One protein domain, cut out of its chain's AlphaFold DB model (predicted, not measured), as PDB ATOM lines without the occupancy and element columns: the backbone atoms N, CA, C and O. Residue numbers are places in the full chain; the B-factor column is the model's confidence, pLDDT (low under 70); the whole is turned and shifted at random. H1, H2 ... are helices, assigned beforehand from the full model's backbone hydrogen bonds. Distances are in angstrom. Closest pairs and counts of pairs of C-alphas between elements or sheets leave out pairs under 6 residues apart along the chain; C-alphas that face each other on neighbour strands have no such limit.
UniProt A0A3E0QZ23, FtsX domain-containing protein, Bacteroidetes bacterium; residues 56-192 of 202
ATOM      1  N   ALA A  56     229.945 107.160 118.532       87.25
ATOM      2  CA  ALA A  56     229.536 108.360 119.258       87.25
ATOM      3  C   ALA A  56     230.416 109.584 118.939       87.25
ATOM      4  O   ALA A  56     229.890 110.683 118.794       87.25
ATOM      5  N   ILE A  57     231.733 109.394 118.776       86.56
ATOM      6  CA  ILE A  57     232.670 110.479 118.437       86.56
ATOM      7  C   ILE A  57     232.434 110.934 116.996       86.56
ATOM      8  O   ILE A  57     232.354 112.129 116.730       86.56
ATOM      9  N   PHE A  58     232.288 109.985 116.069       86.88
ATOM     10  CA  PHE A  58     232.079 110.305 114.658       86.88
ATOM     11  C   PHE A  58     230.688 110.867 114.374       86.88
ATOM     12  O   PHE A  58     230.584 111.829 113.625       86.88
ATOM     13  N   GLY A  59     229.640 110.352 115.024       86.62
ATOM     14  CA  GLY A  59     228.305 110.946 114.934       86.62
ATOM     15  C   GLY A  59     228.271 112.368 115.499       86.62
ATOM     16  O   GLY A  59     227.639 113.248 114.925       86.62
ATOM     17  N   TRP A  60     229.001 112.628 116.588       85.50
ATOM     18  CA  TRP A  60     229.172 113.980 117.119       85.50
ATOM     19  C   TRP A  60     229.932 114.896 116.142       85.50
ATOM     20  O   TRP A  60     229.463 116.001 115.880       85.50
ATOM     21  N   LEU A  61     231.035 114.437 115.537       85.88
ATOM     22  CA  LEU A  61     231.772 115.190 114.507       85.88
ATOM     23  C   LEU A  61     230.901 115.525 113.284       85.88
ATOM     24  O   LEU A  61     230.921 116.659 112.814       85.88
ATOM     25  N   GLU A  62     230.082 114.582 112.818       85.81
ATOM     26  CA  GLU A  62     229.187 114.777 111.668       85.81
ATOM     27  C   GLU A  62     228.122 115.862 111.931       85.81
ATOM     28  O   GLU A  62     227.797 116.664 111.045       85.81
ATOM     29  N   LEU A  63     227.623 115.958 113.174       85.19
ATOM     30  CA  LEU A  63     226.762 117.071 113.586       85.19
ATOM     31  C   LEU A  63     227.500 118.412 113.473       85.19
ATOM     32  O   LEU A  63     226.900 119.393 113.027       85.19
ATOM     33  N   PHE A  64     228.780 118.484 113.846       82.88
ATOM     34  CA  PHE A  64     229.562 119.718 113.727       82.88
ATOM     35  C   PHE A  64     229.807 120.128 112.276       82.88
ATOM     36  O   PHE A  64     229.605 121.303 111.960       82.88
ATOM     37  N   ASP A  65     230.155 119.189 111.395       85.19
ATOM     38  CA  ASP A  65     230.444 119.476 109.984       85.19
ATOM     39  C   ASP A  65     229.278 120.208 109.297       85.19
ATOM     40  O   ASP A  65     229.466 121.228 108.626       85.19
ATOM     41  N   THR A  66     228.044 119.755 109.532       85.38
ATOM     42  CA  THR A  66     226.851 120.375 108.931       85.38
ATOM     43  C   THR A  66     226.491 121.712 109.591       85.38
ATOM     44  O   THR A  66     226.167 122.687 108.905       85.38
ATOM     45  N   ASN A  67     226.546 121.788 110.926       90.31
ATOM     46  CA  ASN A  67     226.150 122.992 111.664       90.31
ATOM     47  C   ASN A  67     227.116 124.164 111.435       90.31
ATOM     48  O   ASN A  67     226.669 125.300 111.257       90.31
ATOM     49  N   ILE A  68     228.428 123.905 111.396       90.38
ATOM     50  CA  ILE A  68     229.436 124.943 111.140       90.38
ATOM     51  C   ILE A  68     229.232 125.546 109.751       90.38
ATOM     52  O   ILE A  68     229.249 126.771 109.617       90.38
ATOM     53  N   LEU A  69     228.977 124.719 108.730       88.88
ATOM     54  CA  LEU A  69     228.719 125.200 107.372       88.88
ATOM     55  C   LEU A  69     227.495 126.128 107.319       88.88
ATOM     56  O   LEU A  69     227.548 127.186 106.685       88.88
ATOM     57  N   LEU A  70     226.411 125.765 108.009       93.06
ATOM     58  CA  LEU A  70     225.191 126.570 108.076       93.06
ATOM     59  C   LEU A  70     225.444 127.933 108.736       93.06
ATOM     60  O   LEU A  70     225.079 128.971 108.181       93.06
ATOM     61  N   VAL A  71     226.090 127.940 109.906       93.94
ATOM     62  CA  VAL A  71     226.417 129.181 110.627       93.94
ATOM     63  C   VAL A  71     227.351 130.057 109.794       93.94
ATOM     64  O   VAL A  71     227.112 131.260 109.668       93.94
ATOM     65  N   LEU A  72     228.369 129.462 109.165       91.88
ATOM     66  CA  LEU A  72     229.303 130.167 108.292       91.88
ATOM     67  C   LEU A  72     228.577 130.833 107.116       91.88
ATOM     68  O   LEU A  72     228.844 131.997 106.816       91.88
ATOM     69  N   ALA A  73     227.625 130.138 106.488       92.38
ATOM     70  CA  ALA A  73     226.826 130.691 105.399       92.38
ATOM     71  C   ALA A  73     225.992 131.903 105.850       92.38
ATOM     72  O   ALA A  73     225.975 132.928 105.165       92.38
ATOM     73  N   ILE A  74     225.347 131.826 107.019       95.75
ATOM     74  CA  ILE A  74     224.549 132.933 107.569       95.75
ATOM     75  C   ILE A  74     225.436 134.151 107.850       95.75
ATOM     76  O   ILE A  74     225.121 135.261 107.414       95.75
ATOM     77  N   VAL A  75     226.567 133.951 108.532       94.50
ATOM     78  CA  VAL A  75     227.514 135.033 108.847       94.50
ATOM     79  C   VAL A  75     228.072 135.658 107.569       94.50
ATOM     80  O   VAL A  75     228.172 136.882 107.484       94.50
ATOM     81  N   LEU A  76     228.371 134.850 106.549       91.00
ATOM     82  CA  LEU A  76     228.855 135.334 105.257       91.00
ATOM     83  C   LEU A  76     227.822 136.231 104.561       91.00
ATOM     84  O   LEU A  76     228.176 137.301 104.068       91.00
ATOM     85  N   ILE A  77     226.547 135.833 104.551       91.69
ATOM     86  CA  ILE A  77     225.464 136.638 103.968       91.69
ATOM     87  C   ILE A  77     225.353 137.985 104.690       91.69
ATOM     88  O   ILE A  77     225.325 139.032 104.040       91.69
ATOM     89  N   VAL A  78     225.341 137.970 106.027       94.62
ATOM     90  CA  VAL A  78     225.279 139.192 106.843       94.62
ATOM     91  C   VAL A  78     226.493 140.089 106.578       94.62
ATOM     92  O   VAL A  78     226.342 141.300 106.407       94.62
ATOM     93  N   ALA A  79     227.690 139.509 106.476       89.88
ATOM     94  CA  ALA A  79     228.916 140.244 106.183       89.88
ATOM     95  C   ALA A  79     228.877 140.915 104.801       89.88
ATOM     96  O   ALA A  79     229.206 142.096 104.684       89.88
ATOM     97  N   VAL A  80     228.430 140.202 103.761       85.75
ATOM     98  CA  VAL A  80     228.300 140.754 102.401       85.75
ATOM     99  C   VAL A  80     227.234 141.850 102.348       85.75
ATOM    100  O   VAL A  80     227.458 142.888 101.725       85.75
ATOM    101  N   ALA A  81     226.100 141.677 103.029       88.19
ATOM    102  CA  ALA A  81     225.068 142.708 103.105       88.19
ATOM    103  C   ALA A  81     225.591 143.986 103.784       88.19
ATOM    104  O   ALA A  81     225.433 145.083 103.242       88.19
ATOM    105  N   ASN A  82     226.284 143.850 104.918       89.88
ATOM    106  CA  ASN A  82     226.894 144.981 105.618       89.88
ATOM    107  C   ASN A  82     227.970 145.669 104.776       89.88
ATOM    108  O   ASN A  82     228.034 146.900 104.746       89.88
ATOM    109  N   LEU A  83     228.772 144.895 104.046       87.31
ATOM    110  CA  LEU A  83     229.733 145.424 103.087       87.31
ATOM    111  C   LEU A  83     229.033 146.277 102.018       87.31
ATOM    112  O   LEU A  83     229.442 147.414 101.782       87.31
ATOM    113  N   CYS A  84     227.957 145.775 101.404       83.38
ATOM    114  CA  CYS A  84     227.172 146.523 100.419       83.38
ATOM    115  C   CYS A  84     226.638 147.847 100.985       83.38
ATOM    116  O   CYS A  84     226.762 148.884 100.330       83.38
ATOM    117  N   ILE A  85     226.075 147.826 102.197       87.06
ATOM    118  CA  ILE A  85     225.524 149.019 102.860       87.06
ATOM    119  C   ILE A  85     226.628 150.043 103.136       87.06
ATOM    120  O   ILE A  85     226.487 151.208 102.765       87.06
ATOM    121  N   ALA A  86     227.745 149.616 103.730       86.12
ATOM    122  CA  ALA A  86     228.872 150.493 104.037       86.12
ATOM    123  C   ALA A  86     229.438 151.159 102.773       86.12
ATOM    124  O   ALA A  86     229.716 152.360 102.762       86.12
ATOM    125  N   LEU A  87     229.555 150.397 101.683       80.81
ATOM    126  CA  LEU A  87     230.001 150.918 100.393       80.81
ATOM    127  C   LEU A  87     229.003 151.910  99.788       80.81
ATOM    128  O   LEU A  87     229.420 152.931  99.247       80.81
ATOM    129  N   LEU A  88     227.700 151.649  99.890       80.38
ATOM    130  CA  LEU A  88     226.676 152.570  99.398       80.38
ATOM    131  C   LEU A  88     226.726 153.903 100.152       80.38
ATOM    132  O   LEU A  88     226.755 154.957  99.517       80.38
ATOM    133  N   VAL A  89     226.810 153.860 101.485       85.50
ATOM    134  CA  VAL A  89     226.947 155.058 102.332       85.50
ATOM    135  C   VAL A  89     228.206 155.845 101.966       85.50
ATOM    136  O   VAL A  89     228.128 157.058 101.774       85.50
ATOM    137  N   LEU A  90     229.342 155.162 101.781       83.12
ATOM    138  CA  LEU A  90     230.596 155.788 101.354       83.12
ATOM    139  C   LEU A  90     230.440 156.544 100.027       83.12
ATOM    140  O   LEU A  90     231.004 157.626  99.857       83.12
ATOM    141  N   ILE A  91     229.688 155.987  99.076       76.31
ATOM    142  CA  ILE A  91     229.472 156.641  97.785       76.31
ATOM    143  C   ILE A  91     228.555 157.855  97.933       76.31
ATOM    144  O   ILE A  91     228.873 158.909  97.381       76.31
ATOM    145  N   VAL A  92     227.461 157.735  98.693       79.00
ATOM    146  CA  VAL A  92     226.516 158.837  98.943       79.00
ATOM    147  C   VAL A  92     227.221 160.034  99.581       79.00
ATOM    148  O   VAL A  92     227.089 161.151  99.077       79.00
ATOM    149  N   ASP A  93     228.035 159.806 100.612       83.50
ATOM    150  CA  ASP A  93     228.808 160.851 101.299       83.50
ATOM    151  C   ASP A  93     229.760 161.602 100.345       83.50
ATOM    152  O   ASP A  93     230.004 162.805 100.456       83.50
ATOM    153  N   ARG A  94     230.251 160.904  99.319       80.94
ATOM    154  CA  ARG A  94     231.202 161.434  98.334       80.94
ATOM    155  C   ARG A  94     230.558 161.878  97.015       80.94
ATOM    156  O   ARG A  94     231.275 162.268  96.093       80.94
ATOM    157  N   THR A  95     229.228 161.929  96.924       76.12
ATOM    158  CA  THR A  95     228.496 162.407  95.730       76.12
ATOM    159  C   THR A  95     228.854 163.835  95.321       76.12
ATOM    160  O   THR A  95     229.013 164.101  94.130       76.12
ATOM    161  N   ARG A  96     229.066 164.751  96.277       75.88
ATOM    162  CA  ARG A  96     229.511 166.127  95.977       75.88
ATOM    163  C   ARG A  96     230.855 166.154  95.245       75.88
ATOM    164  O   ARG A  96     231.003 166.897  94.281       75.88
ATOM    165  N   MET A  97     231.800 165.309  95.657       80.25
ATOM    166  CA  MET A  97     233.103 165.171  94.996       80.25
ATOM    167  C   MET A  97     232.968 164.575  93.586       80.25
ATOM    168  O   MET A  97     233.689 164.973  92.675       80.25
ATOM    169  N   ILE A  98     232.021 163.653  93.374       76.56
ATOM    170  CA  ILE A  98     231.705 163.132  92.034       76.56
ATOM    171  C   ILE A  98     231.181 164.259  91.135       76.56
ATOM    172  O   ILE A  98     231.613 164.383  89.989       76.56
ATOM    173  N   GLY A  99     230.275 165.088  91.659       75.44
ATOM    174  CA  GLY A  99     229.710 166.228  90.940       75.44
ATOM    175  C   GLY A  99     230.773 167.240  90.510       75.44
ATOM    176  O   GLY A  99     230.771 167.661  89.354       75.44
ATOM    177  N   THR A 100     231.724 167.574  91.389       83.19
ATOM    178  CA  THR A 100     232.824 168.495  91.049       83.19
ATOM    179  C   THR A 100     233.785 167.898  90.022       83.19
ATOM    180  O   THR A 100     234.152 168.584  89.071       83.19
ATOM    181  N   LEU A 101     234.144 166.613  90.140       81.62
ATOM    182  CA  LEU A 101     234.976 165.918  89.147       81.62
ATOM    183  C   LEU A 101     234.303 165.879  87.767       81.62
ATOM    184  O   LEU A 101     234.958 166.164  86.766       81.62
ATOM    185  N   LYS A 102     232.995 165.587  87.700       78.81
ATOM    186  CA  LYS A 102     232.233 165.638  86.439       78.81
ATOM    187  C   LYS A 102     232.188 167.048  85.851       78.81
ATOM    188  O   LYS A 102     232.366 167.192  84.646       78.81
ATOM    189  N   ALA A 103     231.998 168.075  86.681       82.06
ATOM    190  CA  ALA A 103     231.991 169.470  86.235       82.06
ATOM    191  C   ALA A 103     233.343 169.916  85.648       82.06
ATOM    192  O   ALA A 103     233.375 170.729  84.731       82.06
ATOM    193  N   LEU A 104     234.450 169.339  86.129       86.38
ATOM    194  CA  LEU A 104     235.798 169.538  85.584       86.38
ATOM    195  C   LEU A 104     236.093 168.689  84.329       86.38
ATOM    196  O   LEU A 104     237.206 168.738  83.811       86.38
ATOM    197  N   GLY A 105     235.128 167.908  83.831       85.50
ATOM    198  CA  GLY A 105     235.271 167.088  82.624       85.50
ATOM    199  C   GLY A 105     235.778 165.660  82.861       85.50
ATOM    200  O   GLY A 105     236.181 164.989  81.910       85.50
ATOM    201  N   ALA A 106     235.769 165.160  84.102       84.44
ATOM    202  CA  ALA A 106     236.166 163.779  84.373       84.44
ATOM    203  C   ALA A 106     235.200 162.771  83.730       84.44
ATOM    204  O   ALA A 106     233.981 162.860  83.874       84.44
ATOM    205  N   SER A 107     235.761 161.753  83.071       84.25
ATOM    206  CA  SER A 107     234.978 160.642  82.524       84.25
ATOM    207  C   SER A 107     234.441 159.717  83.625       84.25
ATOM    208  O   SER A 107     235.081 159.522  84.662       84.25
ATOM    209  N   ASP A 108     233.315 159.046  83.364       78.06
ATOM    210  CA  ASP A 108     232.736 158.046  84.278       78.06
ATOM    211  C   ASP A 108     233.726 156.922  84.641       78.06
ATOM    212  O   ASP A 108     233.687 156.378  85.747       78.06
ATOM    213  N   ARG A 109     234.651 156.584  83.731       81.94
ATOM    214  CA  ARG A 109     235.711 155.593  83.979       81.94
ATOM    215  C   ARG A 109     236.700 156.060  85.042       81.94
ATOM    216  O   ARG A 109     237.081 155.252  85.884       81.94
ATOM    217  N   LEU A 110     237.089 157.334  85.015       83.94
ATOM    218  CA  LEU A 110     238.008 157.903  86.002       83.94
ATOM    219  C   LEU A 110     237.354 157.925  87.387       83.94
ATOM    220  O   LEU A 110     237.973 157.525  88.369       83.94
ATOM    221  N   ILE A 111     236.074 158.297  87.455       81.50
ATOM    222  CA  ILE A 111     235.299 158.294  88.704       81.50
ATOM    223  C   ILE A 111     235.218 156.876  89.284       81.50
ATOM    224  O   ILE A 111     235.502 156.675  90.466       81.50
ATOM    225  N   LEU A 112     234.909 155.880  88.447       79.56
ATOM    226  CA  LEU A 112     234.896 154.473  88.851       79.56
ATOM    227  C   LEU A 112     236.264 154.022  89.385       79.56
ATOM    228  O   LEU A 112     236.318 153.365  90.417       79.56
ATOM    229  N   GLN A 113     237.367 154.373  88.717       84.69
ATOM    230  CA  GLN A 113     238.717 154.000  89.156       84.69
ATOM    231  C   GLN A 113     239.079 154.603  90.517       84.69
ATOM    232  O   GLN A 113     239.586 153.885  91.378       84.69
ATOM    233  N   VAL A 114     238.777 155.886  90.737       85.19
ATOM    234  CA  VAL A 114     239.043 156.566  92.014       85.19
ATOM    235  C   VAL A 114     238.272 155.906  93.157       85.19
ATOM    236  O   VAL A 114     238.857 155.621  94.201       85.19
ATOM    237  N   PHE A 115     236.985 155.600  92.958       80.12
ATOM    238  CA  PHE A 115     236.184 154.927  93.985       80.12
ATOM    239  C   PHE A 115     236.634 153.500  94.245       80.12
ATOM    240  O   PHE A 115     236.768 153.118  95.405       80.12
ATOM    241  N   MET A 116     236.921 152.730  93.193       83.88
ATOM    242  CA  MET A 116     237.466 151.381  93.352       83.88
ATOM    243  C   MET A 116     238.742 151.413  94.192       83.88
ATOM    244  O   MET A 116     238.890 150.607  95.105       83.88
ATOM    245  N   TRP A 117     239.634 152.372  93.936       87.44
ATOM    246  CA  TRP A 117     240.880 152.499  94.684       87.44
ATOM    247  C   TRP A 117     240.653 152.927  96.142       87.44
ATOM    248  O   TRP A 117     241.224 152.327  97.052       87.44
ATOM    249  N   LEU A 118     239.770 153.904  96.387       86.31
ATOM    250  CA  LEU A 118     239.409 154.339  97.740       86.31
ATOM    251  C   LEU A 118     238.804 153.192  98.557       86.31
ATOM    252  O   LEU A 118     239.244 152.935  99.678       86.31
ATOM    253  N   SER A 119     237.821 152.492  97.993       85.88
ATOM    254  CA  SER A 119     237.149 151.390  98.673       85.88
ATOM    255  C   SER A 119     238.081 150.209  98.902       85.88
ATOM    256  O   SER A 119     238.109 149.675 100.005       85.88
ATOM    257  N   MET A 120     238.894 149.836  97.910       87.88
ATOM    258  CA  MET A 120     239.861 148.749  98.067       87.88
ATOM    259  C   MET A 120     240.882 149.057  99.166       87.88
ATOM    260  O   MET A 120     241.243 148.172  99.934       87.88
ATOM    261  N   ARG A 121     241.304 150.321  99.297       90.38
ATOM    262  CA  ARG A 121     242.209 150.750 100.368       90.38
ATOM    263  C   ARG A 121     241.571 150.617 101.753       90.38
ATOM    264  O   ARG A 121     242.229 150.134 102.668       90.38
ATOM    265  N   ILE A 122     240.300 151.001 101.896       89.69
ATOM    266  CA  ILE A 122     239.543 150.831 103.149       89.69
ATOM    267  C   ILE A 122     239.394 149.340 103.479       89.69
ATOM    268  O   ILE A 122     239.637 148.933 104.613       89.69
ATOM    269  N   LEU A 123     239.057 148.514 102.484       90.38
ATOM    270  CA  LEU A 123     238.912 147.069 102.659       90.38
ATOM    271  C   LEU A 123     240.225 146.396 103.045       90.38
ATOM    272  O   LEU A 123     240.233 145.575 103.953       90.38
ATOM    273  N   ALA A 124     241.335 146.772 102.411       91.62
ATOM    274  CA  ALA A 124     242.655 146.257 102.753       91.62
ATOM    275  C   ALA A 124     243.041 146.601 104.201       91.62
ATOM    276  O   ALA A 124     243.530 145.740 104.925       91.62
ATOM    277  N   GLN A 125     242.771 147.828 104.656       93.00
ATOM    278  CA  GLN A 125     243.001 148.214 106.052       93.00
ATOM    279  C   GLN A 125     242.108 147.427 107.019       93.00
ATOM    280  O   GLN A 125     242.597 146.933 108.034       93.00
ATOM    281  N   GLY A 126     240.823 147.267 106.690       92.44
ATOM    282  CA  GLY A 126     239.899 146.447 107.473       92.44
ATOM    283  C   GLY A 126     240.347 144.988 107.557       92.44
ATOM    284  O   GLY A 126     240.275 144.386 108.620       92.44
ATOM    285  N   LEU A 127     240.889 144.447 106.466       93.81
ATOM    286  CA  LEU A 127     241.425 143.093 106.400       93.81
ATOM    287  C   LEU A 127     242.674 142.934 107.276       93.81
ATOM    288  O   LEU A 127     242.770 141.952 108.004       93.81
ATOM    289  N   VAL A 128     243.586 143.910 107.288       95.06
ATOM    290  CA  VAL A 128     244.749 143.903 108.197       95.06
ATOM    291  C   VAL A 128     244.300 143.878 109.659       95.06
ATOM    292  O   VAL A 128     244.735 143.009 110.413       95.06
ATOM    293  N   TRP A 129     243.393 144.774 110.056       96.00
ATOM    294  CA  TRP A 129     242.878 144.812 111.428       96.00
ATOM    295  C   TRP A 129     242.077 143.560 111.792       96.00
ATOM    296  O   TRP A 129     242.240 143.026 112.886       96.00
ATOM    297  N   GLY A 130     241.261 143.055 110.868       94.50
ATOM    298  CA  GLY A 130     240.487 141.831 111.049       94.50
ATOM    299  C   GLY A 130     241.376 140.607 111.253       94.50
ATOM    300  O   GLY A 130     241.135 139.837 112.177       94.50
ATOM    301  N   ASN A 131     242.444 140.457 110.461       95.25
ATOM    302  CA  ASN A 131     243.415 139.377 110.655       95.25
ATOM    303  C   ASN A 131     244.181 139.547 111.967       95.25
ATOM    304  O   ASN A 131     244.379 138.565 112.669       95.25
ATOM    305  N   LEU A 132     244.578 140.770 112.327       96.12
ATOM    306  CA  LEU A 132     245.288 141.022 113.582       96.12
ATOM    307  C   LEU A 132     244.439 140.615 114.792       96.12
ATOM    308  O   LEU A 132     244.932 139.918 115.676       96.12
ATOM    309  N   ILE A 133     243.161 140.996 114.810       96.25
ATOM    310  CA  ILE A 133     242.237 140.643 115.893       96.25
ATOM    311  C   ILE A 133     241.904 139.147 115.859       96.25
ATOM    312  O   ILE A 133     241.986 138.484 116.888       96.25
ATOM    313  N   GLY A 134     241.554 138.605 114.690       94.25
ATOM    314  CA  GLY A 134     241.145 137.209 114.530       94.25
ATOM    315  C   GLY A 134     242.275 136.231 114.842       94.25
ATOM    316  O   GLY A 134     242.132 135.390 115.725       94.25
ATOM    317  N   LEU A 135     243.427 136.383 114.182       94.81
ATOM    318  CA  LEU A 135     244.602 135.547 114.435       94.81
ATOM    319  C   LEU A 135     245.170 135.786 115.834       94.81
ATOM    320  O   LEU A 135     245.626 134.838 116.462       94.81
ATOM    321  N   GLY A 136     245.110 137.022 116.345       94.62
ATOM    322  CA  GLY A 136     245.504 137.336 117.716       94.62
ATOM    323  C   GLY A 136     244.657 136.585 118.743       94.62
ATOM    324  O   GLY A 136     245.205 135.925 119.623       94.62
ATOM    325  N   ALA A 137     243.331 136.607 118.598       93.06
ATOM    326  CA  ALA A 137     242.423 135.853 119.459       93.06
ATOM    327  C   ALA A 137     242.652 134.337 119.342       93.06
ATOM    328  O   ALA A 137     242.740 133.648 120.360       93.06
ATOM    329  N   SER A 138     242.825 133.822 118.120       92.38
ATOM    330  CA  SER A 138     243.163 132.414 117.894       92.38
ATOM    331  C   SER A 138     244.496 132.027 118.537       92.38
ATOM    332  O   SER A 138     244.608 130.944 119.102       92.38
ATOM    333  N   PHE A 139     245.505 132.898 118.493       92.94
ATOM    334  CA  PHE A 139     246.808 132.645 119.111       92.94
ATOM    335  C   PHE A 139     246.709 132.598 120.637       92.94
ATOM    336  O   PHE A 139     247.270 131.703 121.267       92.94
ATOM    337  N   VAL A 140     245.949 133.517 121.236       92.62
ATOM    338  CA  VAL A 140     245.688 133.515 122.680       92.62
ATOM    339  C   VAL A 140     244.956 132.235 123.094       92.62
ATOM    340  O   VAL A 140     245.363 131.592 124.058       92.62
ATOM    341  N   GLN A 141     243.929 131.815 122.353       92.00
ATOM    342  CA  GLN A 141     243.234 130.555 122.630       92.00
ATOM    343  C   GLN A 141     244.158 129.341 122.464       92.00
ATOM    344  O   GLN A 141     244.105 128.427 123.279       92.00
ATOM    345  N   TRP A 142     245.024 129.337 121.449       90.75
ATOM    346  CA  TRP A 142     245.989 128.260 121.226       90.75
ATOM    347  C   TRP A 142     247.008 128.145 122.369       90.75
ATOM    348  O   TRP A 142     247.322 127.038 122.796       90.75
ATOM    349  N   GLN A 143     247.492 129.277 122.895       89.44
ATOM    350  CA  GLN A 143     248.506 129.306 123.952       89.44
ATOM    351  C   GLN A 143     247.932 129.061 125.355       89.44
ATOM    352  O   GLN A 143     248.584 128.419 126.178       89.44
ATOM    353  N   PHE A 144     246.757 129.621 125.654       88.19
ATOM    354  CA  PHE A 144     246.198 129.651 127.011       88.19
ATOM    355  C   PHE A 144     244.980 128.747 127.204       88.19
ATOM    356  O   PHE A 144     244.599 128.515 128.344       88.19
ATOM    357  N   GLY A 145     244.357 128.254 126.130       84.75
ATOM    358  CA  GLY A 145     243.210 127.348 126.223       84.75
ATOM    359  C   GLY A 145     241.992 127.934 126.944       84.75
ATOM    360  O   GLY A 145     241.238 127.177 127.535       84.75
ATOM    361  N   LEU A 146     241.797 129.261 126.901       80.38
ATOM    362  CA  LEU A 146     240.782 129.994 127.682       80.38
ATOM    363  C   LEU A 146     239.361 129.429 127.552       80.38
ATOM    364  O   LEU A 146     238.588 129.457 128.506       80.38
ATOM    365  N   ILE A 147     239.004 128.972 126.353       81.56
ATOM    366  CA  ILE A 147     237.738 128.299 126.080       81.56
ATOM    367  C   ILE A 147     237.947 126.803 126.299       81.56
ATOM    368  O   ILE A 147     238.417 126.087 125.406       81.56
ATOM    369  N   GLU A 148     237.591 126.362 127.499       80.75
ATOM    370  CA  GLU A 148     237.514 124.956 127.872       80.75
ATOM    371  C   GLU A 148     236.152 124.380 127.471       80.75
ATOM    372  O   GLU A 148     235.114 125.046 127.542       80.75
ATOM    373  N   LEU A 149     236.164 123.129 127.030       76.75
ATOM    374  CA  LEU A 149     234.972 122.372 126.670       76.75
ATOM    375  C   LEU A 149     234.819 121.227 127.662       76.75
ATOM    376  O   LEU A 149     235.805 120.587 128.024       76.75
ATOM    377  N   ASP A 150     233.584 120.955 128.084       79.44
ATOM    378  CA  ASP A 150     233.305 119.809 128.944       79.44
ATOM    379  C   ASP A 150     233.643 118.510 128.181       79.44
ATOM    380  O   ASP A 150     232.936 118.174 127.216       79.44
ATOM    381  N   PRO A 151     234.685 117.755 128.592       76.75
ATOM    382  CA  PRO A 151     235.118 116.557 127.879       76.75
ATOM    383  C   PRO A 151     234.043 115.469 127.851       76.75
ATOM    384  O   PRO A 151     234.056 114.624 126.958       76.75
ATOM    385  N   SER A 152     233.103 115.495 128.805       76.50
ATOM    386  CA  SER A 152     231.988 114.549 128.855       76.50
ATOM    387  C   SER A 152     230.973 114.767 127.728       76.50
ATOM    388  O   SER A 152     230.303 113.822 127.318       76.50
ATOM    389  N   THR A 153     230.891 115.994 127.202       77.75
ATOM    390  CA  THR A 153     229.945 116.377 126.144       77.75
ATOM    391  C   THR A 153     230.630 116.547 124.784       77.75
ATOM    392  O   THR A 153     230.043 116.209 123.757       77.75
ATOM    393  N   TYR A 154     231.865 117.060 124.757       71.31
ATOM    394  CA  TYR A 154     232.560 117.460 123.525       71.31
ATOM    395  C   TYR A 154     233.736 116.550 123.148       71.31
ATOM    396  O   TYR A 154     234.410 116.832 122.166       71.31
ATOM    397  N   TYR A 155     234.021 115.481 123.905       77.38
ATOM    398  CA  TYR A 155     235.127 114.528 123.671       77.38
ATOM    399  C   TYR A 155     236.547 115.138 123.596       77.38
ATOM    400  O   TYR A 155     237.522 114.415 123.395       77.38
ATOM    401  N   ILE A 156     236.681 116.454 123.780       79.69
ATOM    402  CA  ILE A 156     237.919 117.234 123.727       79.69
ATOM    403  C   ILE A 156     237.849 118.273 124.852       79.69
ATOM    404  O   ILE A 156     236.790 118.849 125.090       79.69
ATOM    405  N   SER A 157     238.964 118.515 125.542       78.56
ATOM    406  CA  SER A 157     239.038 119.461 126.665       78.56
ATOM    407  C   SER A 157     239.217 120.920 126.242       78.56
ATOM    408  O   SER A 157     238.790 121.826 126.949       78.56
ATOM    409  N   VAL A 158     239.847 121.164 125.093       81.75
ATOM    410  CA  VAL A 158     240.122 122.507 124.564       81.75
ATOM    411  C   VAL A 158     239.909 122.491 123.059       81.75
ATOM    412  O   VAL A 158     240.287 121.525 122.396       81.75
ATOM    413  N   ALA A 159     239.334 123.566 122.514       80.50
ATOM    414  CA  ALA A 159     239.159 123.719 121.075       80.50
ATOM    415  C   ALA A 159     240.537 123.762 120.381       80.50
ATOM    416  O   ALA A 159     241.281 124.729 120.583       80.50
ATOM    417  N   PRO A 160     240.904 122.744 119.580       81.56
ATOM    418  CA  PRO A 160     242.198 122.718 118.922       81.56
ATOM    419  C   PRO A 160     242.223 123.759 117.803       81.56
ATOM    420  O   PRO A 160     241.329 123.812 116.959       81.56
ATOM    421  N   ILE A 161     243.270 124.579 117.779       87.25
ATOM    422  CA  ILE A 161     243.483 125.575 116.730       87.25
ATOM    423  C   ILE A 161     244.656 125.129 115.871       87.25
ATOM    424  O   ILE A 161     245.742 124.851 116.381       87.25
ATOM    425  N   SER A 162     244.430 125.087 114.560       88.50
ATOM    426  CA  SER A 162     245.473 124.865 113.563       88.50
ATOM    427  C   SER A 162     245.606 126.103 112.684       88.50
ATOM    428  O   SER A 162     244.617 126.651 112.197       88.50
ATOM    429  N   PHE A 163     246.840 126.569 112.511       92.06
ATOM    430  CA  PHE A 163     247.147 127.697 111.638       92.06
ATOM    431  C   PHE A 163     247.660 127.165 110.307       92.06
ATOM    432  O   PHE A 163     248.820 126.773 110.194       92.06
ATOM    433  N   ASP A 164     246.796 127.171 109.298       93.62
ATOM    434  CA  ASP A 164     247.193 126.902 107.923       93.62
ATOM    435  C   ASP A 164     247.263 128.219 107.144       93.62
ATOM    436  O   ASP A 164     246.252 128.852 106.822       93.62
ATOM    437  N   PHE A 165     248.489 128.647 106.841       92.75
ATOM    438  CA  PHE A 165     248.737 129.883 106.106       92.75
ATOM    439  C   PHE A 165     248.156 129.859 104.687       92.75
ATOM    440  O   PHE A 165     247.749 130.912 104.196       92.75
ATOM    441  N   ALA A 166     248.073 128.698 104.031       94.81
ATOM    442  CA  ALA A 166     247.481 128.593 102.701       94.81
ATOM    443  C   ALA A 166     245.968 128.849 102.755       94.81
ATOM    444  O   ALA A 166     245.433 129.588 101.921       94.81
ATOM    445  N   TRP A 167     245.284 128.329 103.777       92.62
ATOM    446  CA  TRP A 167     243.870 128.633 104.020       92.62
ATOM    447  C   TRP A 167     243.644 130.100 104.389       92.62
ATOM    448  O   TRP A 167     242.751 130.738 103.838       92.62
ATOM    449  N   ILE A 168     244.488 130.677 105.248       93.19
ATOM    450  CA  ILE A 168     244.378 132.093 105.630       93.19
ATOM    451  C   ILE A 168     244.567 132.999 104.407       93.19
ATOM    452  O   ILE A 168     243.759 133.897 104.161       93.19
ATOM    453  N   ILE A 169     245.609 132.774 103.605       94.31
ATOM    454  CA  ILE A 169     245.884 133.586 102.412       94.31
ATOM    455  C   ILE A 169     244.768 133.418 101.375       94.31
ATOM    456  O   ILE A 169     244.302 134.417 100.821       94.31
ATOM    457  N   SER A 170     244.304 132.188 101.132       94.75
ATOM    458  CA  SER A 170     243.235 131.934 100.163       94.75
ATOM    459  C   SER A 170     241.904 132.563 100.586       94.75
ATOM    460  O   SER A 170     241.246 133.183  99.752       94.75
ATOM    461  N   ALA A 171     241.553 132.526 101.876       92.31
ATOM    462  CA  ALA A 171     240.368 133.196 102.412       92.31
ATOM    463  C   ALA A 171     240.431 134.723 102.229       92.31
ATOM    464  O   ALA A 171     239.467 135.341 101.770       92.31
ATOM    465  N   ASN A 172     241.585 135.334 102.515       94.06
ATOM    466  CA  ASN A 172     241.800 136.767 102.310       94.06
ATOM    467  C   ASN A 172     241.708 137.159 100.824       94.06
ATOM    468  O   ASN A 172     241.066 138.153 100.477       94.06
ATOM    469  N   ALA A 173     242.296 136.360  99.931       93.75
ATOM    470  CA  ALA A 173     242.199 136.570  98.488       93.75
ATOM    471  C   ALA A 173     240.752 136.429  97.981       93.75
ATOM    472  O   ALA A 173     240.288 137.268  97.204       93.75
ATOM    473  N   ALA A 174     240.019 135.416  98.455       92.38
ATOM    474  CA  ALA A 174     238.616 135.202  98.113       92.38
ATOM    475  C   ALA A 174     237.737 136.377  98.564       92.38
ATOM    476  O   ALA A 174     236.933 136.880  97.778       92.38
ATOM    477  N   PHE A 175     237.940 136.877  99.787       91.00
ATOM    478  CA  PHE A 175     237.233 138.054 100.291       91.00
ATOM    479  C   PHE A 175     237.459 139.281  99.400       91.00
ATOM    480  O   PHE A 175     236.499 139.932  98.984       91.00
ATOM    481  N   LEU A 176     238.717 139.578  99.059       90.12
ATOM    482  CA  LEU A 176     239.056 140.708  98.192       90.12
ATOM    483  C   LEU A 176     238.441 140.566  96.792       90.12
ATOM    484  O   LEU A 176     237.945 141.551  96.241       90.12
ATOM    485  N   ALA A 177     238.424 139.354  96.232       90.12
ATOM    486  CA  ALA A 177     237.799 139.078  94.941       90.12
ATOM    487  C   ALA A 177     236.280 139.318  94.978       90.12
ATOM    488  O   ALA A 177     235.743 140.016  94.113       90.12
ATOM    489  N   VAL A 178     235.590 138.806  96.002       87.38
ATOM    490  CA  VAL A 178     234.146 139.022  96.190       87.38
ATOM    491  C   VAL A 178     233.848 140.507  96.366       87.38
ATOM    492  O   VAL A 178     232.980 141.047  95.678       87.38
ATOM    493  N   ALA A 179     234.604 141.197  97.221       86.00
ATOM    494  CA  ALA A 179     234.418 142.621  97.461       86.00
ATOM    495  C   ALA A 179     234.604 143.448  96.180       86.00
ATOM    496  O   ALA A 179     233.799 144.336  95.900       86.00
ATOM    497  N   PHE A 180     235.603 143.116  95.357       86.25
ATOM    498  CA  PHE A 180     235.833 143.756  94.061       86.25
ATOM    499  C   PHE A 180     234.645 143.581  93.098       86.25
ATOM    500  O   PHE A 180     234.246 144.539  92.425       86.25
ATOM    501  N   VAL A 181     234.054 142.382  93.038       86.12
ATOM    502  CA  VAL A 181     232.875 142.097  92.201       86.12
ATOM    503  C   VAL A 181     231.658 142.879  92.691       86.12
ATOM    504  O   VAL A 181     230.996 143.547  91.889       86.12
ATOM    505  N   VAL A 182     231.403 142.851  94.001       81.06
ATOM    506  CA  VAL A 182     230.300 143.577  94.644       81.06
ATOM    507  C   VAL A 182     230.405 145.075  94.368       81.06
ATOM    508  O   VAL A 182     229.412 145.693  93.991       81.06
ATOM    509  N   LEU A 183     231.605 145.657  94.452       79.25
ATOM    510  CA  LEU A 183     231.825 147.092  94.245       79.25
ATOM    511  C   LEU A 183     231.453 147.574  92.842       79.25
ATOM    512  O   LEU A 183     231.045 148.719  92.638       79.25
ATOM    513  N   ARG A 184     231.586 146.697  91.848       78.06
ATOM    514  CA  ARG A 184     231.367 147.053  90.447       78.06
ATOM    515  C   ARG A 184     229.886 147.244  90.104       78.06
ATOM    516  O   ARG A 184     229.589 147.891  89.097       78.06
ATOM    517  N   PHE A 185     228.972 146.704  90.911       73.62
ATOM    518  CA  PHE A 185     227.523 146.844  90.734       73.62
ATOM    519  C   PHE A 185     226.996 148.255  91.067       73.62
ATOM    520  O   PHE A 185     226.501 148.919  90.151       73.62
ATOM    521  N   PRO A 186     227.122 148.764  92.310       66.62
ATOM    522  CA  PRO A 186     226.538 150.046  92.703       66.62
ATOM    523  C   PRO A 186     227.205 151.232  91.999       66.62
ATOM    524  O   PRO A 186     226.519 152.164  91.582       66.62
ATOM    525  N   VAL A 187     228.523 151.193  91.765       64.25
ATOM    526  CA  VAL A 187     229.229 152.333  91.149       64.25
ATOM    527  C   VAL A 187     228.776 152.580  89.702       64.25
ATOM    528  O   VAL A 187     228.678 153.726  89.268       64.25
ATOM    529  N   ARG A 188     228.410 151.525  88.961       67.38
ATOM    530  CA  ARG A 188     227.833 151.664  87.609       67.38
ATOM    531  C   ARG A 188     226.426 152.250  87.601       67.38
ATOM    532  O   ARG A 188     226.017 152.827  86.598       67.38
ATOM    533  N   TRP A 189     225.670 152.069  88.677       63.69
ATOM    534  CA  TRP A 189     224.355 152.687  88.820       63.69
ATOM    535  C   TRP A 189     224.487 154.175  89.153       63.69
ATOM    536  O   TRP A 189     223.752 154.997  88.613       63.69
ATOM    537  N   ILE A 190     225.485 154.541  89.955       56.78
ATOM    538  CA  ILE A 190     225.719 155.924  90.389       56.78
ATOM    539  C   ILE A 190     226.260 156.820  89.275       56.78
ATOM    540  O   ILE A 190     225.924 158.000  89.243       56.78
ATOM    541  N   SER A 191     227.011 156.293  88.301       55.22
ATOM    542  CA  SER A 191     227.429 157.099  87.140       55.22
ATOM    543  C   SER A 191     226.243 157.648  86.330       55.22
ATOM    544  O   SER A 191     226.412 158.636  85.618       55.22
ATOM    545  N   LYS A 192     225.052 157.046  86.473       56.66
ATOM    546  CA  LYS A 192     223.795 157.475  85.843       56.66
ATOM    547  C   LYS A 192     222.936 158.402  86.712       56.66
ATOM    548  O   LYS A 192     221.926 158.896  86.224       56.66
TER     549      LYS A 192
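Overview. This is residues 56 to 192 of the 202 residues of the protein "FtsX domain-containing protein" of Bacteroidetes bacterium (UniProt A0A3E0QZ23). Three long helices, H1, H3 and H5, make a loose, rod-like up-and-down bundle, in which each runs against the one before it in the chain; they come together around H1 residues 83 to 91 and splay apart toward the other end, where H1 residues 62 to 79 stand free. The short helix H2 makes the turn between H1 and H3 at the converging end, and the tiny H4 lies near the start of H1 at the splayed end. The printed part has 137 residues with five named helices, H1 to H5 in order along the chain, and no named strand; the class is all helix. The whole is only just loose, close to extended, with a radius of gyration of the C-alphas of 21.0 A, and spans 69 by 27 by 24 A.

Arrangement. H1, residues 56 to 93, is the longest helix, and with its residues 83 to 91 alone it touches H5, residues 165 to 190. Their closest C-alphas, of Leu 88 and Pro 186, are 7.2 A apart, and they run the same way at a tilt of 37 degrees, only just steep. H5 also touches H3, residues 108 to 144, which touches H5 with its residues 112 to 127 alone. The closest C-alphas there are those of Leu 112 and Val 187, 6.5 A apart, at a shallow tilt of 31 degrees, opposite ways. H1 and H3 are close but not clearly touching: the closest C-alphas, of Leu 87 and Ser 119, are 7.4 A apart, and the helices run opposite ways at a tilt of 36 degrees, only just steep. H2, residues 95 to 103, forms a helical hairpin with H3; they only just touch, with 3 pairs of C-alphas within 8 A, the closest being Ile 98 and Ile 111 at 6.9 A. H1 and H2 meet only through their link. H4, residues 151 to 154, touches no helix and is only just apart from H1, the closest C-alphas being 8.0 A apart. Every O i to N i+4 pair is within hydrogen-bond range in H2 and H3, against 33 of 34 in H1 and 17 of 22 in H5; H4 is too short for such a pair, and its one O i to N i+3 pair is not within range.

Along the chain. H1 begins at C-alpha 56, (229.536, 108.360, 119.258), and is 55.5 A long from first to last C-alpha. H2 is 12.3 A long. H3 is 53.0 A long and ends at C-alpha 144, (246.198, 129.651, 127.011). H4 is 5.1 A long. H5 is 38.1 A long and ends at C-alpha 190, (225.719, 155.924, 90.389).

Size, cuts and confidence. The two C-alphas farthest apart, of Ala 56 and Leu 104, are 70.1 A apart. The printed part has no cut and no long link; H1 to H2 and H2 to H3 are tight, and H3 to H4 and H4 to H5 are short. Mean pLDDT of the printed part is 85.3, and it is under 70 in residues 186 to 192, of which 186 to 190 belong to H5.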